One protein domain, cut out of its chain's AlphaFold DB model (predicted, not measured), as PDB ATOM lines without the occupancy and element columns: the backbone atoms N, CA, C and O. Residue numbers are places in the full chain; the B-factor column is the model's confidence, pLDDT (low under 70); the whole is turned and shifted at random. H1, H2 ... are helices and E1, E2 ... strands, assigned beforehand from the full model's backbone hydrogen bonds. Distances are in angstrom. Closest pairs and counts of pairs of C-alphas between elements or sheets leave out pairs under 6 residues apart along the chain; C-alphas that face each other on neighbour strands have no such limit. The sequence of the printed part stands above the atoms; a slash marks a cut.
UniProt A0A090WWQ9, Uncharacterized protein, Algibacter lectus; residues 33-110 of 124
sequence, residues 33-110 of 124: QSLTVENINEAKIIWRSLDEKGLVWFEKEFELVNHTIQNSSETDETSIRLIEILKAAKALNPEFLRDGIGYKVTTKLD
ATOM      1  N   GLN A  33      99.898  41.440  19.822       60.25
ATOM      2  CA  GLN A  33      99.080  42.620  20.092       60.25
ATOM      3  C   GLN A  33      97.853  42.564  19.178       60.25
ATOM      4  O   GLN A  33      97.982  42.442  17.956       60.25
ATOM      5  N   SER A  34      96.662  42.682  19.760       69.38
ATOM      6  CA  SER A  34      95.426  42.861  18.998       69.38
ATOM      7  C   SER A  34      95.068  44.340  18.914       69.38
ATOM      8  O   SER A  34      95.267  45.081  19.877       69.38
ATOM      9  N   LEU A  35      94.485  44.756  17.795       68.31
ATOM     10  CA  LEU A  35      93.945  46.088  17.562       68.31
ATOM     11  C   LEU A  35      92.532  45.946  16.989       68.31
ATOM     12  O   LEU A  35      92.331  45.392  15.914       68.31
ATOM     13  N   THR A  36      91.543  46.450  17.715       71.62
ATOM     14  CA  THR A  36      90.136  46.471  17.305       71.62
ATOM     15  C   THR A  36      89.752  47.892  16.942       71.62
ATOM     16  O   THR A  36      90.023  48.809  17.715       71.62
ATOM     17  N   VAL A  37      89.117  48.074  15.784       73.38
ATOM     18  CA  VAL A  37      88.604  49.366  15.320       73.38
ATOM     19  C   VAL A  37      87.093  49.298  15.152       73.38
ATOM     20  O   VAL A  37      86.543  48.435  14.453       73.38
ATOM     21  N   GLU A  38      86.421  50.255  15.769       80.38
ATOM     22  CA  GLU A  38      84.988  50.474  15.668       80.38
ATOM     23  C   GLU A  38      84.741  51.886  15.137       80.38
ATOM     24  O   GLU A  38      85.406  52.830  15.557       80.38
ATOM     25  N   ASN A  39      83.789  52.041  14.221       81.88
ATOM     26  CA  ASN A  39      83.384  53.366  13.756       81.88
ATOM     27  C   ASN A  39      82.472  54.007  14.806       81.88
ATOM     28  O   ASN A  39      81.627  53.321  15.385       81.88
ATOM     29  N   ILE A  40      82.608  55.315  15.009       85.38
ATOM     30  CA  ILE A  40      81.733  56.110  15.875       85.38
ATOM     31  C   ILE A  40      81.193  57.328  15.118       85.38
ATOM     32  O   ILE A  40      81.795  57.801  14.154       85.38
ATOM     33  N   ASN A  41      80.055  57.849  15.580       83.44
ATOM     34  CA  ASN A  41      79.350  58.973  14.949       83.44
ATOM     35  C   ASN A  41      79.882  60.356  15.380       83.44
ATOM     36  O   ASN A  41      79.258  61.374  15.095       83.44
ATOM     37  N   GLU A  42      81.013  60.403  16.080       84.38
ATOM     38  CA  GLU A  42      81.672  61.628  16.541       84.38
ATOM     39  C   GLU A  42      82.981  61.804  15.773       84.38
ATOM     40  O   GLU A  42      83.679  60.823  15.565       84.38
ATOM     41  N   ALA A  43      83.366  63.022  15.387       86.81
ATOM     42  CA  ALA A  43      84.617  63.277  14.661       86.81
ATOM     43  C   ALA A  43      85.845  63.242  15.595       86.81
ATOM     44  O   ALA A  43      86.518  64.248  15.818       86.81
ATOM     45  N   LYS A  44      86.129  62.076  16.182       88.06
ATOM     46  CA  LYS A  44      87.242  61.874  17.118       88.06
ATOM     47  C   LYS A  44      87.805  60.458  17.059       88.06
ATOM     48  O   LYS A  44      87.158  59.532  16.577       88.06
ATOM     49  N   ILE A  45      89.016  60.284  17.572       84.50
ATOM     50  CA  ILE A  45      89.632  58.984  17.822       84.50
ATOM     51  C   ILE A  45      89.641  58.749  19.328       84.50
ATOM     52  O   ILE A  45      90.327  59.461  20.053       84.50
ATOM     53  N   ILE A  46      88.912  57.739  19.793       88.38
ATOM     54  CA  ILE A  46      88.961  57.257  21.176       88.38
ATOM     55  C   ILE A  46      89.939  56.089  21.212       88.38
ATOM     56  O   ILE A  46      89.652  55.025  20.666       88.38
ATOM     57  N   TRP A  47      91.095  56.270  21.836       83.94
ATOM     58  CA  TRP A  47      92.125  55.247  21.940       83.94
ATOM     59  C   TRP A  47      92.155  54.636  23.333       83.94
ATOM     60  O   TRP A  47      92.247  55.355  24.325       83.94
ATOM     61  N   ARG A  48      92.168  53.305  23.410       85.31
ATOM     62  CA  ARG A  48      92.294  52.548  24.655       85.31
ATOM     63  C   ARG A  48      93.322  51.437  24.507       85.31
ATOM     64  O   ARG A  48      93.242  50.638  23.579       85.31
ATOM     65  N   SER A  49      94.271  51.355  25.427       79.00
ATOM     66  CA  SER A  49      95.285  50.303  25.457       79.00
ATOM     67  C   SER A  49      95.171  49.484  26.732       79.00
ATOM     68  O   SER A  49      95.236  50.016  27.842       79.00
ATOM     69  N   LEU A  50      95.026  48.177  26.546       81.88
ATOM     70  CA  LEU A  50      94.914  47.176  27.593       81.88
ATOM     71  C   LEU A  50      96.232  46.412  27.734       81.88
ATOM     72  O   LEU A  50      96.932  46.167  26.744       81.88
ATOM     73  N   ASP A  51      96.576  46.059  28.965       82.62
ATOM     74  CA  ASP A  51      97.704  45.187  29.276       82.62
ATOM     75  C   ASP A  51      97.292  43.707  29.163       82.62
ATOM     76  O   ASP A  51      96.150  43.379  28.812       82.62
ATOM     77  N   GLU A  52      98.212  42.799  29.484       79.31
ATOM     78  CA  GLU A  52      97.978  41.353  29.445       79.31
ATOM     79  C   GLU A  52      96.893  40.873  30.413       79.31
ATOM     80  O   GLU A  52      96.295  39.814  30.214       79.31
ATOM     81  N   LYS A  53      96.599  41.672  31.441       84.31
ATOM     82  CA  LYS A  53      95.555  41.415  32.439       84.31
ATOM     83  C   LYS A  53      94.223  42.055  32.052       84.31
ATOM     84  O   LYS A  53      93.239  41.884  32.769       84.31
ATOM     85  N   GLY A  54      94.168  42.763  30.922       83.81
ATOM     86  CA  GLY A  54      92.993  43.501  30.469       83.81
ATOM     87  C   GLY A  54      92.779  44.826  31.201       83.81
ATOM     88  O   GLY A  54      91.703  45.409  31.081       83.81
ATOM     89  N   LEU A  55      93.770  45.310  31.955       86.69
ATOM     90  CA  LEU A  55      93.711  46.603  32.625       86.69
ATOM     91  C   LEU A  55      94.119  47.712  31.660       86.69
ATOM     92  O   LEU A  55      95.033  47.558  30.849       86.69
ATOM     93  N   VAL A  56      93.442  48.853  31.760       88.94
ATOM     94  CA  VAL A  56      93.780  50.034  30.965       88.94
ATOM     95  C   VAL A  56      95.079  50.628  31.486       88.94
ATOM     96  O   VAL A  56      95.145  51.056  32.636       88.94
ATOM     97  N   TRP A  57      96.091  50.697  30.627       82.81
ATOM     98  CA  TRP A  57      97.345  51.389  30.938       82.81
ATOM     99  C   TRP A  57      97.499  52.709  30.179       82.81
ATOM    100  O   TRP A  57      98.361  53.511  30.528       82.81
ATOM    101  N   PHE A  58      96.689  52.936  29.143       82.00
ATOM    102  CA  PHE A  58      96.650  54.192  28.400       82.00
ATOM    103  C   PHE A  58      95.274  54.389  27.769       82.00
ATOM    104  O   PHE A  58      94.726  53.468  27.163       82.00
ATOM    105  N   GLU A  59      94.724  55.591  27.894       88.38
ATOM    106  CA  GLU A  59      93.450  55.966  27.293       88.38
ATOM    107  C   GLU A  59      93.482  57.453  26.942       88.38
ATOM    108  O   GLU A  59      93.908  58.274  27.758       88.38
ATOM    109  N   LYS A  60      93.090  57.796  25.713       86.31
ATOM    110  CA  LYS A  60      93.107  59.179  25.235       86.31
ATOM    111  C   LYS A  60      92.101  59.396  24.114       86.31
ATOM    112  O   LYS A  60      91.882  58.510  23.292       86.31
ATOM    113  N   GLU A  61      91.535  60.593  24.058       90.25
ATOM    114  CA  GLU A  61      90.700  61.046  22.950       90.25
ATOM    115  C   GLU A  61      91.442  62.096  22.123       90.25
ATOM    116  O   GLU A  61      92.094  62.984  22.674       90.25
ATOM    117  N   PHE A  62      91.331  61.998  20.801       85.62
ATOM    118  CA  PHE A  62      91.920  62.940  19.856       85.62
ATOM    119  C   PHE A  62      90.847  63.469  18.915       85.62
ATOM    120  O   PHE A  62      90.209  62.695  18.201       85.62
ATOM    121  N   GLU A  63      90.656  64.782  18.872       87.56
ATOM    122  CA  GLU A  63      89.700  65.384  17.946       87.56
ATOM    123  C   GLU A  63      90.207  65.333  16.501       87.56
ATOM    124  O   GLU A  63      91.387  65.573  16.212       87.56
ATOM    125  N   LEU A  64      89.287  65.035  15.583       83.56
ATOM    126  CA  LEU A  64      89.518  65.099  14.149       83.56
ATOM    127  C   LEU A  64      88.935  66.405  13.616       83.56
ATOM    128  O   LEU A  64      87.725  66.550  13.471       83.56
ATOM    129  N   VAL A  65      89.808  67.343  13.257       79.50
ATOM    130  CA  VAL A  65      89.415  68.590  12.596       79.50
ATOM    131  C   VAL A  65      89.950  68.562  11.174       79.50
ATOM    132  O   VAL A  65      91.141  68.342  10.955       79.50
ATOM    133  N   ASN A  66      89.069  68.751  10.189       76.50
ATOM    134  CA  ASN A  66      89.408  68.662   8.763       76.50
ATOM    135  C   ASN A  66      90.146  67.354   8.406       76.50
ATOM    136  O   ASN A  66      91.192  67.377   7.757       76.50
ATOM    137  N   HIS A  67      89.634  66.207   8.873       71.44
ATOM    138  CA  HIS A  67      90.225  64.875   8.642       71.44
ATOM    139  C   HIS A  67      91.661  64.706   9.168       71.44
ATOM    140  O   HIS A  67      92.388  63.812   8.728       71.44
ATOM    141  N   THR A  68      92.075  65.572  10.096       74.19
ATOM    142  CA  THR A  68      93.418  65.595  10.674       74.19
ATOM    143  C   THR A  68      93.328  65.621  12.192       74.19
ATOM    144  O   THR A  68      92.444  66.247  12.770       74.19
ATOM    145  N   ILE A  69      94.264  64.939  12.843       78.38
ATOM    146  CA  ILE A  69      94.365  64.904  14.301       78.38
ATOM    147  C   ILE A  69      94.936  66.234  14.798       78.38
ATOM    148  O   ILE A  69      96.026  66.635  14.368       78.38
ATOM    149  N   GLN A  70      94.210  66.909  15.692       75.38
ATOM    150  CA  GLN A  70      94.713  68.119  16.343       75.38
ATOM    151  C   GLN A  70      95.719  67.793  17.454       75.38
ATOM    152  O   GLN A  70      95.541  66.859  18.229       75.38
ATOM    153  N   ASN A  71      96.774  68.609  17.537       64.44
ATOM    154  CA  ASN A  71      97.861  68.483  18.518       64.44
ATOM    155  C   ASN A  71      97.771  69.551  19.615       64.44
ATOM    156  O   ASN A  71      98.800  70.078  20.044       64.44
ATOM    157  N   SER A  72      96.576  69.968  20.021       54.22
ATOM    158  CA  SER A  72      96.459  71.064  20.983       54.22
ATOM    159  C   SER A  72      96.937  70.614  22.370       54.22
ATOM    160  O   SER A  72      96.202  69.964  23.106       54.22
ATOM    161  N   SER A  73      98.175  70.982  22.708       62.84
ATOM    162  CA  SER A  73      98.753  70.952  24.061       62.84
ATOM    163  C   SER A  73      98.952  69.572  24.699       62.84
ATOM    164  O   SER A  73      98.833  69.436  25.916       62.84
ATOM    165  N   GLU A  74      99.281  68.550  23.910       73.44
ATOM    166  CA  GLU A  74      99.606  67.239  24.472       73.44
ATOM    167  C   GLU A  74     101.022  67.207  25.066       73.44
ATOM    168  O   GLU A  74     101.989  67.554  24.388       73.44
ATOM    169  N   THR A  75     101.142  66.769  26.321       77.12
ATOM    170  CA  THR A  75     102.421  66.657  27.046       77.12
ATOM    171  C   THR A  75     102.817  65.213  27.334       77.12
ATOM    172  O   THR A  75     103.967  64.954  27.680       77.12
ATOM    173  N   ASP A  76     101.891  64.265  27.178       81.31
ATOM    174  CA  ASP A  76     102.161  62.846  27.371       81.31
ATOM    175  C   ASP A  76     102.931  62.262  26.172       81.31
ATOM    176  O   ASP A  76     102.474  62.307  25.026       81.31
ATOM    177  N   GLU A  77     104.103  61.678  26.434       78.69
ATOM    178  CA  GLU A  77     104.984  61.120  25.396       78.69
ATOM    179  C   GLU A  77     104.312  60.009  24.574       78.69
ATOM    180  O   GLU A  77     104.534  59.911  23.364       78.69
ATOM    181  N   THR A  78     103.460  59.185  25.201       75.50
ATOM    182  CA  THR A  78     102.733  58.108  24.506       75.50
ATOM    183  C   THR A  78     101.743  58.698  23.508       75.50
ATOM    184  O   THR A  78     101.650  58.237  22.371       75.50
ATOM    185  N   SER A  79     101.046  59.754  23.912       80.19
ATOM    186  CA  SER A  79     100.081  60.483  23.096       80.19
ATOM    187  C   SER A  79     100.770  61.202  21.935       80.19
ATOM    188  O   SER A  79     100.330  61.066  20.795       80.19
ATOM    189  N   ILE A  80     101.898  61.882  22.185       78.62
ATOM    190  CA  ILE A  80     102.717  62.514  21.136       78.62
ATOM    191  C   ILE A  80     103.146  61.469  20.103       78.62
ATOM    192  O   ILE A  80     102.929  61.649  18.902       78.62
ATOM    193  N   ARG A  81     103.695  60.338  20.561       72.56
ATOM    194  CA  ARG A  81     104.165  59.280  19.667       72.56
ATOM    195  C   ARG A  81     103.030  58.640  18.870       72.56
ATOM    196  O   ARG A  81     103.195  58.346  17.686       72.56
ATOM    197  N   LEU A  82     101.878  58.428  19.500       76.00
ATOM    198  CA  LEU A  82     100.692  57.891  18.841       76.00
ATOM    199  C   LEU A  82     100.192  58.836  17.741       76.00
ATOM    200  O   LEU A  82      99.920  58.393  16.626       76.00
ATOM    201  N   ILE A  83     100.138  60.137  18.022       79.38
ATOM    202  CA  ILE A  83      99.785  61.163  17.039       79.38
ATOM    203  C   ILE A  83     100.740  61.126  15.838       79.38
ATOM    204  O   ILE A  83     100.280  61.166  14.697       79.38
ATOM    205  N   GLU A  84     102.055  61.038  16.065       73.25
ATOM    206  CA  GLU A  84     103.047  60.937  14.984       73.25
ATOM    207  C   GLU A  84     102.796  59.721  14.087       73.25
ATOM    208  O   GLU A  84     102.793  59.846  12.862       73.25
ATOM    209  N   ILE A  85     102.536  58.555  14.689       70.75
ATOM    210  CA  ILE A  85     102.236  57.315  13.960       70.75
ATOM    211  C   ILE A  85     100.962  57.476  13.127       70.75
ATOM    212  O   ILE A  85     100.953  57.127  11.947       70.75
ATOM    213  N   LEU A  86      99.893  58.031  13.704       74.00
ATOM    214  CA  LEU A  86      98.625  58.224  13.000       74.00
ATOM    215  C   LEU A  86      98.752  59.236  11.850       74.00
ATOM    216  O   LEU A  86      98.178  59.028  10.779       74.00
ATOM    217  N   LYS A  87      99.546  60.299  12.028       74.12
ATOM    218  CA  LYS A  87      99.865  61.257  10.958       74.12
ATOM    219  C   LYS A  87     100.689  60.615   9.843       74.12
ATOM    220  O   LYS A  87     100.382  60.826   8.673       74.12
ATOM    221  N   ALA A  88     101.689  59.801  10.184       69.00
ATOM    222  CA  ALA A  88     102.473  59.060   9.199       69.00
ATOM    223  C   ALA A  88     101.602  58.060   8.420       69.00
ATOM    224  O   ALA A  88     101.689  57.992   7.197       69.00
ATOM    225  N   ALA A  89     100.698  57.347   9.098       65.81
ATOM    226  CA  ALA A  89      99.738  56.451   8.456       65.81
ATOM    227  C   ALA A  89      98.798  57.198   7.494       65.81
ATOM    228  O   ALA A  89      98.572  56.725   6.384       65.81
ATOM    229  N   LYS A  90      98.309  58.391   7.868       68.62
ATOM    230  CA  LYS A  90      97.523  59.268   6.979       68.62
ATOM    231  C   LYS A  90      98.323  59.736   5.760       68.62
ATOM    232  O   LYS A  90      97.766  59.826   4.672       68.62
ATOM    233  N   ALA A  91      99.610  60.035   5.930       68.56
ATOM    234  CA  ALA A  91     100.481  60.424   4.823       68.56
ATOM    235  C   ALA A  91     100.732  59.261   3.846       68.56
ATOM    236  O   ALA A  91     100.759  59.475   2.637       68.56
ATOM    237  N   LEU A  92     100.877  58.035   4.361       62.28
ATOM    238  CA  LEU A  92     101.049  56.819   3.556       62.28
ATOM    239  C   LEU A  92      99.745  56.359   2.890       62.28
ATOM    240  O   LEU A  92      99.775  55.833   1.781       62.28
ATOM    241  N   ASN A  93      98.606  56.561   3.554       67.69
ATOM    242  CA  ASN A  93      97.280  56.244   3.042       67.69
ATOM    243  C   ASN A  93      96.335  57.451   3.199       67.69
ATOM    244  O   ASN A  93      95.653  57.570   4.221       67.69
ATOM    245  N   PRO A  94      96.242  58.332   2.185       72.00
ATOM    246  CA  PRO A  94      95.378  59.513   2.225       72.00
ATOM    247  C   PRO A  94      93.883  59.216   2.413       72.00
ATOM    248  O   PRO A  94      93.153  60.097   2.870       72.00
ATOM    249  N   GLU A  95      93.420  57.995   2.125       69.00
ATOM    250  CA  GLU A  95      92.027  57.579   2.352       69.00
ATOM    251  C   GLU A  95      91.722  57.322   3.838       69.00
ATOM    252  O   GLU A  95      90.569  57.382   4.263       69.00
ATOM    253  N   PHE A  96      92.743  57.102   4.672       65.81
ATOM    254  CA  PHE A  96      92.585  56.950   6.121       65.81
ATOM    255  C   PHE A  96      91.904  58.193   6.724       65.81
ATOM    256  O   PHE A  96      92.323  59.308   6.443       65.81
ATOM    257  N   LEU A  97      90.854  58.059   7.547       65.44
ATOM    258  CA  LEU A  97      90.105  59.183   8.162       65.44
ATOM    259  C   LEU A  97      89.358  60.122   7.182       65.44
ATOM    260  O   LEU A  97      88.861  61.177   7.591       65.44
ATOM    261  N   ARG A  98      89.265  59.779   5.889       66.19
ATOM    262  CA  ARG A  98      88.615  60.624   4.869       66.19
ATOM    263  C   ARG A  98      87.094  60.723   5.042       66.19
ATOM    264  O   ARG A  98      86.510  61.737   4.681       66.19
ATOM    265  N   ASP A  99      86.471  59.729   5.666       66.69
ATOM    266  CA  ASP A  99      85.007  59.627   5.748       66.69
ATOM    267  C   ASP A  99      84.360  60.573   6.775       66.69
ATOM    268  O   ASP A  99      83.142  60.588   6.920       66.69
ATOM    269  N   GLY A 100      85.154  61.347   7.525       66.19
ATOM    270  CA  GLY A 100      84.646  62.277   8.549       66.19
ATOM    271  C   GLY A 100      84.001  61.593   9.763       66.19
ATOM    272  O   GLY A 100      83.546  62.271  10.679       66.19
ATOM    273  N   ILE A 101      83.990  60.261   9.784       74.50
ATOM    274  CA  ILE A 101      83.609  59.437  10.930       74.50
ATOM    275  C   ILE A 101      84.763  59.355  11.928       74.50
ATOM    276  O   ILE A 101      85.938  59.445  11.551       74.50
ATOM    277  N   GLY A 102      84.434  59.149  13.198       82.06
ATOM    278  CA  GLY A 102      85.433  58.836  14.208       82.06
ATOM    279  C   GLY A 102      85.670  57.353  14.360       82.06
ATOM    280  O   GLY A 102      84.965  56.508  13.800       82.06
ATOM    281  N   TYR A 103      86.647  57.048  15.205       81.19
ATOM    282  CA  TYR A 103      87.073  55.686  15.469       81.19
ATOM    283  C   TYR A 103      87.268  55.463  16.956       81.19
ATOM    284  O   TYR A 103      87.906  56.255  17.641       81.19
ATOM    285  N   LYS A 104      86.787  54.333  17.450       83.75
ATOM    286  CA  LYS A 104      87.214  53.784  18.727       83.75
ATOM    287  C   LYS A 104      88.216  52.675  18.448       83.75
ATOM    288  O   LYS A 104      87.909  51.714  17.746       83.75
ATOM    289  N   VAL A 105      89.422  52.835  18.975       78.19
ATOM    290  CA  VAL A 105      90.535  51.910  18.793       78.19
ATOM    291  C   VAL A 105      90.879  51.297  20.138       78.19
ATOM    292  O   VAL A 105      91.245  52.004  21.071       78.19
ATOM    293  N   THR A 106      90.770  49.975  20.233       76.44
ATOM    294  CA  THR A 106      91.189  49.228  21.421       76.44
ATOM    295  C   THR A 106      92.372  48.350  21.067       76.44
ATOM    296  O   THR A 106      92.263  47.487  20.199       76.44
ATOM    297  N   THR A 107      93.494  48.545  21.749       76.25
ATOM    298  CA  THR A 107      94.636  47.638  21.669       76.25
ATOM    299  C   THR A 107      94.732  46.785  22.918       76.25
ATOM    300  O   THR A 107      94.381  47.235  24.006       76.25
ATOM    301  N   LYS A 108      95.209  45.551  22.776       74.94
ATOM    302  CA  LYS A 108      95.490  44.665  23.903       74.94
ATOM    303  C   LYS A 108      96.825  43.982  23.676       74.94
ATOM    304  O   LYS A 108      97.083  43.491  22.579       74.94
ATOM    305  N   LEU A 109      97.666  43.998  24.701       71.94
ATOM    306  CA  LEU A 109      98.909  43.240  24.746       71.94
ATOM    307  C   LEU A 109      98.620  41.871  25.359       71.94
ATOM    308  O   LEU A 109      97.873  41.791  26.325       71.94
ATOM    309  N   ASP A 110      99.228  40.811  24.839       67.25
ATOM    310  CA  ASP A 110      99.099  39.465  25.420       67.25
ATOM    311  C   ASP A 110     100.260  39.107  26.372       67.25
ATOM    312  O   ASP A 110     100.365  37.972  26.838       67.25
TER     313      ASP A 110
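This is residues 33 to 110 of the 124 residues of an uncharacterized protein of Algibacter lectus (UniProt A0A090WWQ9). A twisted sheet of four strands makes a wall, and one helix, H1, only grazes it with residues 78 to 83, mostly beside E3. Two links, residues 66 to 76 and 93 to 101, lead from the sheet to the helix and back to the sheet. The 78 printed residues hold E1, E2, E3, H1 and E4 along the chain; the sheet is mixed, in the order E1, E4, E2, E3, and the class is mixed, helices and strands. The whole is compact, with a radius of gyration of the C-alphas of 12.5 A and spans of 36 by 26 by 23 A.

E1, residues 33 to 40, is an edge strand, antiparallel to E4, residues 102 to 109, at 162 degrees; N 36 and O 106 are 2.8 A apart, within hydrogen-bond range. E2, residues 44 to 50, follows E1 by a tight link, yet the two are apart. E4 and E2 are parallel neighbours at 11 degrees, with N 46 and O 103 at 2.8 A. E2 and E3, residues 56 to 65, form an antiparallel hairpin at 168 degrees, with N 47 and O 60 at 2.8 A. Residues 64 to 65 of E3 also pair, antiparallel, with residues 68 to 69. H1, residues 77 to 92, comes closest to E3 at the C-alphas of Lys 60 and Ser 79, 7.4 A apart. Every O i to N i+4 pair in H1 is within hydrogen-bond range.

E1 begins at C-alpha 33, (99.080, 42.620, 20.092), and is 22.4 A long. E2 measures 19.6 A and E3 26.5 A. H1 begins at C-alpha 77, (104.984, 61.120, 25.396), and is 22.6 A long. E4, 23.1 A, ends at C-alpha 109, (98.909, 43.240, 24.746).

The C-alphas farthest apart, of Lys 53 and Asn 66, are 36.6 A apart. The printed part has no cut; the link E3 to H1 is long. Mean pLDDT of the printed part is 76.5, with residues 33 to 35, 71 to 73, 88 to 93, 95 to 100 and 110 under 70.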